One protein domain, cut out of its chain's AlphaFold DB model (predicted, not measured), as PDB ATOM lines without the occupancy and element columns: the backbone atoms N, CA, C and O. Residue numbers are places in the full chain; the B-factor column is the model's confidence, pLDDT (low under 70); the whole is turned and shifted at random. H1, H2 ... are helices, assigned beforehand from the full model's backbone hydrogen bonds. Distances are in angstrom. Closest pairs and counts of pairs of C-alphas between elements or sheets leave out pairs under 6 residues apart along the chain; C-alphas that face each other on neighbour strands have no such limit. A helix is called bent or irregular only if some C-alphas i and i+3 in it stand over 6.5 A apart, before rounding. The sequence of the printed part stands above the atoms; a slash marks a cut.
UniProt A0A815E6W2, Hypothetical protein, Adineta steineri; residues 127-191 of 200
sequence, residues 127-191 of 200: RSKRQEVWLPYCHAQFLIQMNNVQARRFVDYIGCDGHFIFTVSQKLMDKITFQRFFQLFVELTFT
ATOM      1  N   ARG A 127      12.928  -4.371  25.607       60.25
ATOM      2  CA  ARG A 127      12.452  -5.767  25.508       60.25
ATOM      3  C   ARG A 127      12.414  -6.294  24.069       60.25
ATOM      4  O   ARG A 127      12.710  -7.466  23.876       60.25
ATOM      5  N   SER A 128      12.083  -5.459  23.084       62.22
ATOM      6  CA  SER A 128      12.046  -5.861  21.670       62.22
ATOM      7  C   SER A 128      13.442  -6.182  21.134       62.22
ATOM      8  O   SER A 128      13.644  -7.256  20.575       62.22
ATOM      9  N   LYS A 129      14.443  -5.339  21.415       65.06
ATOM     10  CA  LYS A 129      15.838  -5.618  21.027       65.06
ATOM     11  C   LYS A 129      16.417  -6.839  21.732       65.06
ATOM     12  O   LYS A 129      17.197  -7.581  21.139       65.06
ATOM     13  N   ARG A 130      15.998  -7.095  22.977       64.62
ATOM     14  CA  ARG A 130      16.361  -8.338  23.667       64.62
ATOM     15  C   ARG A 130      15.829  -9.577  22.973       64.62
ATOM     16  O   ARG A 130      16.443 -10.613  23.135       64.62
ATOM     17  N   GLN A 131      14.724  -9.495  22.239       62.91
ATOM     18  CA  GLN A 131      14.150 -10.632  21.518       62.91
ATOM     19  C   GLN A 131      14.791 -10.815  20.137       62.91
ATOM     20  O   GLN A 131      15.012 -11.953  19.729       62.91
ATOM     21  N   GLU A 132      15.169  -9.727  19.459       66.88
ATOM     22  CA  GLU A 132      15.811  -9.750  18.132       66.88
ATOM     23  C   GLU A 132      17.108 -10.568  18.090       66.88
ATOM     24  O   GLU A 132      17.379 -11.243  17.101       66.88
ATOM     25  N   VAL A 133      17.887 -10.563  19.175       66.81
ATOM     26  CA  VAL A 133      19.142 -11.330  19.269       66.81
ATOM     27  C   VAL A 133      18.904 -12.850  19.216       66.81
ATOM     28  O   VAL A 133      19.757 -13.594  18.744       66.81
ATOM     29  N   TRP A 134      17.735 -13.319  19.656       64.38
ATOM     30  CA  TRP A 134      17.486 -14.732  19.976       64.38
ATOM     31  C   TRP A 134      16.504 -15.367  19.039       64.38
ATOM     32  O   TRP A 134      16.661 -16.537  18.718       64.38
ATOM     33  N   LEU A 135      15.499 -14.600  18.607       66.88
ATOM     34  CA  LEU A 135      14.449 -15.079  17.724       66.88
ATOM     35  C   LEU A 135      15.010 -15.906  16.558       66.88
ATOM     36  O   LEU A 135      14.481 -16.990  16.331       66.88
ATOM     37  N   PRO A 136      16.100 -15.494  15.877       68.88
ATOM     38  CA  PRO A 136      16.666 -16.278  14.783       68.88
ATOM     39  C   PRO A 136      17.155 -17.674  15.201       68.88
ATOM     40  O   PRO A 136      16.959 -18.637  14.463       68.88
ATOM     41  N   TYR A 137      17.761 -17.803  16.385       68.25
ATOM     42  CA  TYR A 137      18.314 -19.067  16.891       68.25
ATOM     43  C   TYR A 137      17.247 -19.924  17.566       68.25
ATOM     44  O   TYR A 137      17.208 -21.137  17.364       68.25
ATOM     45  N   CYS A 138      16.324 -19.286  18.289       64.62
ATOM     46  CA  CYS A 138      15.149 -19.941  18.836       64.62
ATOM     47  C   CYS A 138      14.300 -20.523  17.705       64.62
ATOM     48  O   CYS A 138      13.985 -21.698  17.757       64.62
ATOM     49  N   HIS A 139      13.985 -19.770  16.647       62.47
ATOM     50  CA  HIS A 139      13.204 -20.308  15.530       62.47
ATOM     51  C   HIS A 139      13.910 -21.469  14.825       62.47
ATOM     52  O   HIS A 139      13.256 -22.456  14.510       62.47
ATOM     53  N   ALA A 140      15.229 -21.403  14.631       56.56
ATOM     54  CA  ALA A 140      15.969 -22.468  13.957       56.56
ATOM     55  C   ALA A 140      16.025 -23.793  14.745       56.56
ATOM     56  O   ALA A 140      16.137 -24.846  14.125       56.56
ATOM     57  N   GLN A 141      15.956 -23.766  16.083       54.91
ATOM     58  CA  GLN A 141      16.093 -24.965  16.930       54.91
ATOM     59  C   GLN A 141      14.810 -25.364  17.678       54.91
ATOM     60  O   GLN A 141      14.507 -26.553  17.756       54.91
ATOM     61  N   PHE A 142      13.996 -24.414  18.163       54.56
ATOM     62  CA  PHE A 142      12.710 -24.720  18.817       54.56
ATOM     63  C   PHE A 142      11.708 -25.362  17.861       54.56
ATOM     64  O   PHE A 142      10.973 -26.244  18.293       54.56
ATOM     65  N   LEU A 143      11.700 -24.974  16.577       49.03
ATOM     66  CA  LEU A 143      10.853 -25.621  15.565       49.03
ATOM     67  C   LEU A 143      11.198 -27.106  15.359       49.03
ATOM     68  O   LEU A 143      10.389 -27.825  14.785       49.03
ATOM     69  N   ILE A 144      12.376 -27.562  15.802       48.41
ATOM     70  CA  ILE A 144      12.866 -28.921  15.549       48.41
ATOM     71  C   ILE A 144      12.720 -29.831  16.782       48.41
ATOM     72  O   ILE A 144      12.460 -31.016  16.608       48.41
ATOM     73  N   GLN A 145      12.857 -29.318  18.014       52.06
ATOM     74  CA  GLN A 145      12.955 -30.183  19.208       52.06
ATOM     75  C   GLN A 145      11.920 -29.931  20.320       52.06
ATOM     76  O   GLN A 145      11.689 -30.818  21.135       52.06
ATOM     77  N   MET A 146      11.274 -28.763  20.386       51.06
ATOM     78  CA  MET A 146      10.470 -28.360  21.552       51.06
ATOM     79  C   MET A 146       9.070 -27.909  21.120       51.06
ATOM     80  O   MET A 146       8.762 -26.719  21.121       51.06
ATOM     81  N   ASN A 147       8.199 -28.863  20.774       51.41
ATOM     82  CA  ASN A 147       6.856 -28.600  20.228       51.41
ATOM     83  C   ASN A 147       5.919 -27.753  21.121       51.41
ATOM     84  O   ASN A 147       4.893 -27.299  20.627       51.41
ATOM     85  N   ASN A 148       6.237 -27.502  22.400       54.88
ATOM     86  CA  ASN A 148       5.293 -26.880  23.346       54.88
ATOM     87  C   ASN A 148       5.839 -25.725  24.201       54.88
ATOM     88  O   ASN A 148       5.086 -25.124  24.972       54.88
ATOM     89  N   VAL A 149       7.117 -25.360  24.088       56.19
ATOM     90  CA  VAL A 149       7.663 -24.261  24.897       56.19
ATOM     91  C   VAL A 149       7.557 -22.957  24.109       56.19
ATOM     92  O   VAL A 149       8.296 -22.701  23.163       56.19
ATOM     93  N   GLN A 150       6.615 -22.101  24.512       61.50
ATOM     94  CA  GLN A 150       6.455 -20.767  23.932       61.50
ATOM     95  C   GLN A 150       7.764 -19.973  24.090       61.50
ATOM     96  O   GLN A 150       8.169 -19.682  25.216       61.50
ATOM     97  N   ALA A 151       8.386 -19.555  22.979       61.19
ATOM     98  CA  ALA A 151       9.647 -18.794  22.957       61.19
ATOM     99  C   ALA A 151       9.652 -17.578  23.904       61.19
ATOM    100  O   ALA A 151      10.678 -17.212  24.474       61.19
ATOM    101  N   ARG A 152       8.478 -16.979  24.136       63.28
ATOM    102  CA  ARG A 152       8.283 -15.891  25.100       63.28
ATOM    103  C   ARG A 152       8.632 -16.293  26.539       63.28
ATOM    104  O   ARG A 152       9.312 -15.539  27.222       63.28
ATOM    105  N   ARG A 153       8.209 -17.480  26.984       65.31
ATOM    106  CA  ARG A 153       8.465 -17.983  28.345       65.31
ATOM    107  C   ARG A 153       9.938 -18.327  28.555       65.31
ATOM    108  O   ARG A 153      10.451 -18.149  29.651       65.31
ATOM    109  N   PHE A 154      10.625 -18.758  27.497       68.38
ATOM    110  CA  PHE A 154      12.066 -19.006  27.521       68.38
ATOM    111  C   PHE A 154      12.875 -17.722  27.763       68.38
ATOM    112  O   PHE A 154      13.807 -17.721  28.562       68.38
ATOM    113  N   VAL A 155      12.479 -16.603  27.143       63.00
ATOM    114  CA  VAL A 155      13.129 -15.295  27.362       63.00
ATOM    115  C   VAL A 155      12.971 -14.827  28.808       63.00
ATOM    116  O   VAL A 155      13.936 -14.368  29.417       63.00
ATOM    117  N   ASP A 156      11.771 -14.971  29.372       67.00
ATOM    118  CA  ASP A 156      11.526 -14.623  30.773       67.00
ATOM    119  C   ASP A 156      12.283 -15.560  31.735       67.00
ATOM    120  O   ASP A 156      12.714 -15.119  32.799       67.00
ATOM    121  N   TYR A 157      12.502 -16.820  31.339       67.38
ATOM    122  CA  TYR A 157      13.237 -17.825  32.113       67.38
ATOM    123  C   TYR A 157      14.750 -17.568  32.170       67.38
ATOM    124  O   TYR A 157      15.333 -17.597  33.250       67.38
ATOM    125  N   ILE A 158      15.381 -17.273  31.029       73.62
ATOM    126  CA  ILE A 158      16.811 -16.913  30.955       73.62
ATOM    127  C   ILE A 158      17.095 -15.634  31.753       73.62
ATOM    128  O   ILE A 158      18.169 -15.462  32.339       73.62
ATOM    129  N   GLY A 159      16.129 -14.714  31.756       73.12
ATOM    130  CA  GLY A 159      16.246 -13.444  32.441       73.12
ATOM    131  C   GLY A 159      17.376 -12.572  31.888       73.12
ATOM    132  O   GLY A 159      17.858 -12.708  30.764       73.12
ATOM    133  N   CYS A 160      17.781 -11.604  32.699       70.62
ATOM    134  CA  CYS A 160      18.694 -10.545  32.298       70.62
ATOM    135  C   CYS A 160      20.157 -10.986  32.146       70.62
ATOM    136  O   CYS A 160      20.824 -10.578  31.195       70.62
ATOM    137  N   ASP A 161      20.663 -11.791  33.078       75.38
ATOM    138  CA  ASP A 161      22.075 -12.180  33.081       75.38
ATOM    139  C   ASP A 161      22.356 -13.262  32.040       75.38
ATOM    140  O   ASP A 161      23.357 -13.180  31.330       75.38
ATOM    141  N   GLY A 162      21.426 -14.201  31.846       78.88
ATOM    142  CA  GLY A 162      21.491 -15.097  30.701       78.88
ATOM    143  C   GLY A 162      21.424 -14.302  29.393       78.88
ATOM    144  O   GLY A 162      22.263 -14.502  28.520       78.88
ATOM    145  N   HIS A 163      20.544 -13.293  29.290       78.12
ATOM    146  CA  HIS A 163      20.509 -12.454  28.093       78.12
ATOM    147  C   HIS A 163      21.876 -11.809  27.785       78.12
ATOM    148  O   HIS A 163      22.344 -11.796  26.642       78.12
ATOM    149  N   PHE A 164      22.533 -11.292  28.821       80.62
ATOM    150  CA  PHE A 164      23.864 -10.711  28.714       80.62
ATOM    151  C   PHE A 164      24.920 -11.736  28.272       80.62
ATOM    152  O   PHE A 164      25.639 -11.462  27.312       80.62
ATOM    153  N   ILE A 165      24.984 -12.912  28.907       82.94
ATOM    154  CA  ILE A 165      25.974 -13.960  28.599       82.94
ATOM    155  C   ILE A 165      25.926 -14.331  27.122       82.94
ATOM    156  O   ILE A 165      26.944 -14.299  26.445       82.94
ATOM    157  N   PHE A 166      24.745 -14.606  26.588       83.38
ATOM    158  CA  PHE A 166      24.608 -14.982  25.185       83.38
ATOM    159  C   PHE A 166      24.864 -13.826  24.222       83.38
ATOM    160  O   PHE A 166      25.424 -14.051  23.156       83.38
ATOM    161  N   THR A 167      24.520 -12.590  24.596       81.62
ATOM    162  CA  THR A 167      24.889 -11.408  23.798       81.62
ATOM    163  C   THR A 167      26.410 -11.280  23.692       81.62
ATOM    164  O   THR A 167      26.932 -10.921  22.638       81.62
ATOM    165  N   VAL A 168      27.137 -11.590  24.769       83.88
ATOM    166  CA  VAL A 168      28.605 -11.631  24.765       83.88
ATOM    167  C   VAL A 168      29.110 -12.829  23.957       83.88
ATOM    168  O   VAL A 168      29.937 -12.640  23.069       83.88
ATOM    169  N   SER A 169      28.576 -14.033  24.178       86.25
ATOM    170  CA  SER A 169      28.963 -15.242  23.437       86.25
ATOM    171  C   SER A 169      28.758 -15.088  21.931       86.25
ATOM    172  O   SER A 169      29.625 -15.487  21.164       86.25
ATOM    173  N   GLN A 170      27.676 -14.441  21.489       85.44
ATOM    174  CA  GLN A 170      27.420 -14.178  20.069       85.44
ATOM    175  C   GLN A 170      28.484 -13.270  19.441       85.44
ATOM    176  O   GLN A 170      28.785 -13.399  18.259       85.44
ATOM    177  N   LYS A 171      29.050 -12.334  20.212       84.31
ATOM    178  CA  LYS A 171      30.126 -11.452  19.735       84.31
ATOM    179  C   LYS A 171      31.485 -12.148  19.698       84.31
ATOM    180  O   LYS A 171      32.345 -11.721  18.937       84.31
ATOM    181  N   LEU A 172      31.693 -13.154  20.548       88.56
ATOM    182  CA  LEU A 172      32.977 -13.846  20.697       88.56
ATOM    183  C   LEU A 172      33.093 -15.104  19.833       88.56
ATOM    184  O   LEU A 172      34.199 -15.491  19.468       88.56
ATOM    185  N   MET A 173      31.972 -15.755  19.533       89.62
ATOM    186  CA  MET A 173      31.926 -17.009  18.786       89.62
ATOM    187  C   MET A 173      31.505 -16.757  17.340       89.62
ATOM    188  O   MET A 173      30.702 -15.867  17.057       89.62
ATOM    189  N   ASP A 174      31.997 -17.581  16.414       91.38
ATOM    190  CA  ASP A 174      31.417 -17.628  15.077       91.38
ATOM    191  C   ASP A 174      29.971 -18.150  15.134       91.38
ATOM    192  O   ASP A 174      29.531 -18.773  16.108       91.38
ATOM    193  N   LYS A 175      29.217 -17.913  14.058       83.44
ATOM    194  CA  LYS A 175      27.790 -18.241  13.991       83.44
ATOM    195  C   LYS A 175      27.501 -19.727  14.256       83.44
ATOM    196  O   LYS A 175      26.495 -20.028  14.894       83.44
ATOM    197  N   ILE A 176      28.351 -20.640  13.776       86.50
ATOM    198  CA  ILE A 176      28.152 -22.090  13.916       86.50
ATOM    199  C   ILE A 176      28.440 -22.506  15.358       86.50
ATOM    200  O   ILE A 176      27.636 -23.214  15.967       86.50
ATOM    201  N   THR A 177      29.553 -22.039  15.924       88.69
ATOM    202  CA  THR A 177      29.924 -22.322  17.316       88.69
ATOM    203  C   THR A 177      28.887 -21.772  18.287       88.69
ATOM    204  O   THR A 177      28.444 -22.496  19.178       88.69
ATOM    205  N   PHE A 178      28.424 -20.537  18.076       87.00
ATOM    206  CA  PHE A 178      27.360 -19.947  18.887       87.00
ATOM    207  C   PHE A 178      26.067 -20.767  18.808       87.00
ATOM    208  O   PHE A 178      25.448 -21.043  19.834       87.00
ATOM    209  N   GLN A 179      25.679 -21.202  17.605       83.62
ATOM    210  CA  GLN A 179      24.489 -22.026  17.412       83.62
ATOM    211  C   GLN A 179      24.586 -23.361  18.164       83.62
ATOM    212  O   GLN A 179      23.603 -23.755  18.788       83.62
ATOM    213  N   ARG A 180      25.752 -24.025  18.151       84.50
ATOM    214  CA  ARG A 180      26.004 -25.270  18.902       84.50
ATOM    215  C   ARG A 180      26.014 -25.055  20.412       84.50
ATOM    216  O   ARG A 180      25.426 -25.844  21.140       84.50
ATOM    217  N   PHE A 181      26.656 -23.986  20.879       86.19
ATOM    218  CA  PHE A 181      26.645 -23.602  22.290       86.19
ATOM    219  C   PHE A 181      25.216 -23.361  22.790       86.19
ATOM    220  O   PHE A 181      24.831 -23.864  23.843       86.19
ATOM    221  N   PHE A 182      24.413 -22.632  22.009       83.25
ATOM    222  CA  PHE A 182      23.008 -22.389  22.314       83.25
ATOM    223  C   PHE A 182      22.195 -23.695  22.337       83.25
ATOM    224  O   PHE A 182      21.435 -23.910  23.277       83.25
ATOM    225  N   GLN A 183      22.432 -24.593  21.375       80.06
ATOM    226  CA  GLN A 183      21.852 -25.944  21.315       80.06
ATOM    227  C   GLN A 183      22.122 -26.732  22.602       80.06
ATOM    228  O   GLN A 183      21.188 -27.159  23.271       80.06
ATOM    229  N   LEU A 184      23.397 -26.835  22.987       83.88
ATOM    230  CA  LEU A 184      23.830 -27.568  24.172       83.88
ATOM    231  C   LEU A 184      23.240 -26.974  25.455       83.88
ATOM    232  O   LEU A 184      22.822 -27.709  26.340       83.88
ATOM    233  N   PHE A 185      23.188 -25.644  25.568       82.44
ATOM    234  CA  PHE A 185      22.576 -24.991  26.724       82.44
ATOM    235  C   PHE A 185      21.090 -25.332  26.844       82.44
ATOM    236  O   PHE A 185      20.621 -25.639  27.939       82.44
ATOM    237  N   VAL A 186      20.352 -25.261  25.732       75.00
ATOM    238  CA  VAL A 186      18.932 -25.625  25.697       75.00
ATOM    239  C   VAL A 186      18.779 -27.091  26.090       75.00
ATOM    240  O   VAL A 186      18.025 -27.381  27.013       75.00
ATOM    241  N   GLU A 187      19.538 -27.995  25.468       74.00
ATOM    242  CA  GLU A 187      19.530 -29.421  25.798       74.00
ATOM    243  C   GLU A 187      19.781 -29.645  27.294       74.00
ATOM    244  O   GLU A 187      18.916 -30.190  27.965       74.00
ATOM    245  N   LEU A 188      20.875 -29.139  27.868       73.31
ATOM    246  CA  LEU A 188      21.182 -29.303  29.296       73.31
ATOM    247  C   LEU A 188      20.081 -28.757  30.216       73.31
ATOM    248  O   LEU A 188      19.668 -29.431  31.155       73.31
ATOM    249  N   THR A 189      19.560 -27.565  29.916       71.94
ATOM    250  CA  THR A 189      18.541 -26.896  30.745       71.94
ATOM    251  C   THR A 189      17.230 -27.681  30.817       71.94
ATOM    252  O   THR A 189      16.498 -27.583  31.805       71.94
ATOM    253  N   PHE A 190      16.899 -28.430  29.762       66.50
ATOM    254  CA  PHE A 190      15.644 -29.172  29.683       66.50
ATOM    255  C   PHE A 190      15.800 -30.692  29.843       66.50
ATOM    256  O   PHE A 190      14.821 -31.341  30.197       66.50
ATOM    257  N   THR A 191      16.998 -31.254  29.650       61.53
ATOM    258  CA  THR A 191      17.264 -32.693  29.844       61.53
ATOM    259  C   THR A 191      17.248 -33.057  31.331       61.53
ATOM    260  O   THR A 191      16.640 -34.057  31.692       61.53
TER     261      THR A 191
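What this domain is: This is residues 127 to 191 of the 200 residues of the protein "Hypothetical protein" of Adineta steineri (UniProt A0A815E6W2). What is the picture? Kinked H3 and H4 make a loose V, with H2 across one side and short H1 near H3. What builds it? The 65 printed residues hold four named helices, H1 to H4 in order, and no named strand: all helix. The whole is compact, with radius of gyration of the C-alphas 11.1 A, spanning 30 by 25 by 19 A.

How they stand to each other: What is near the first helix? H1, residues 127 to 132, is close to but not clearly touching H3, residues 151 to 172; their closest C-alphas, Arg 130 and His 163, are 7.3 A apart. Which helices touch? H2, residues 135 to 145, and H4, residues 175 to 191, only just touch, with 3 pairs of C-alphas within 8 A; the closest, Tyr 137 and Gln 179, are 6.9 A apart. H4 touches with residues 179 to 183 alone. Are the backbones regular? Every O i to N i+4 pair is within hydrogen-bond range in H1 and H4, 5 of 7 in H2 and 14 of 18 in H3.

Where its parts are: Where are the ends? C-alpha 127 is at (12.452, -5.767, 25.508) and C-alpha 191 at (17.264, -32.693, 29.844). How long are the helices? H1 to H4 measure 9.0, 15.3, 24.0 and 23.9 A; H3 is irregular, C-alphas 157 and 160 being 9.1 A apart.

The domain as a whole: Is it cut? The printed part has no cut, and its three links are tight. Where is confidence low? Residues 127 to 157 and 190 to 191 are under 70.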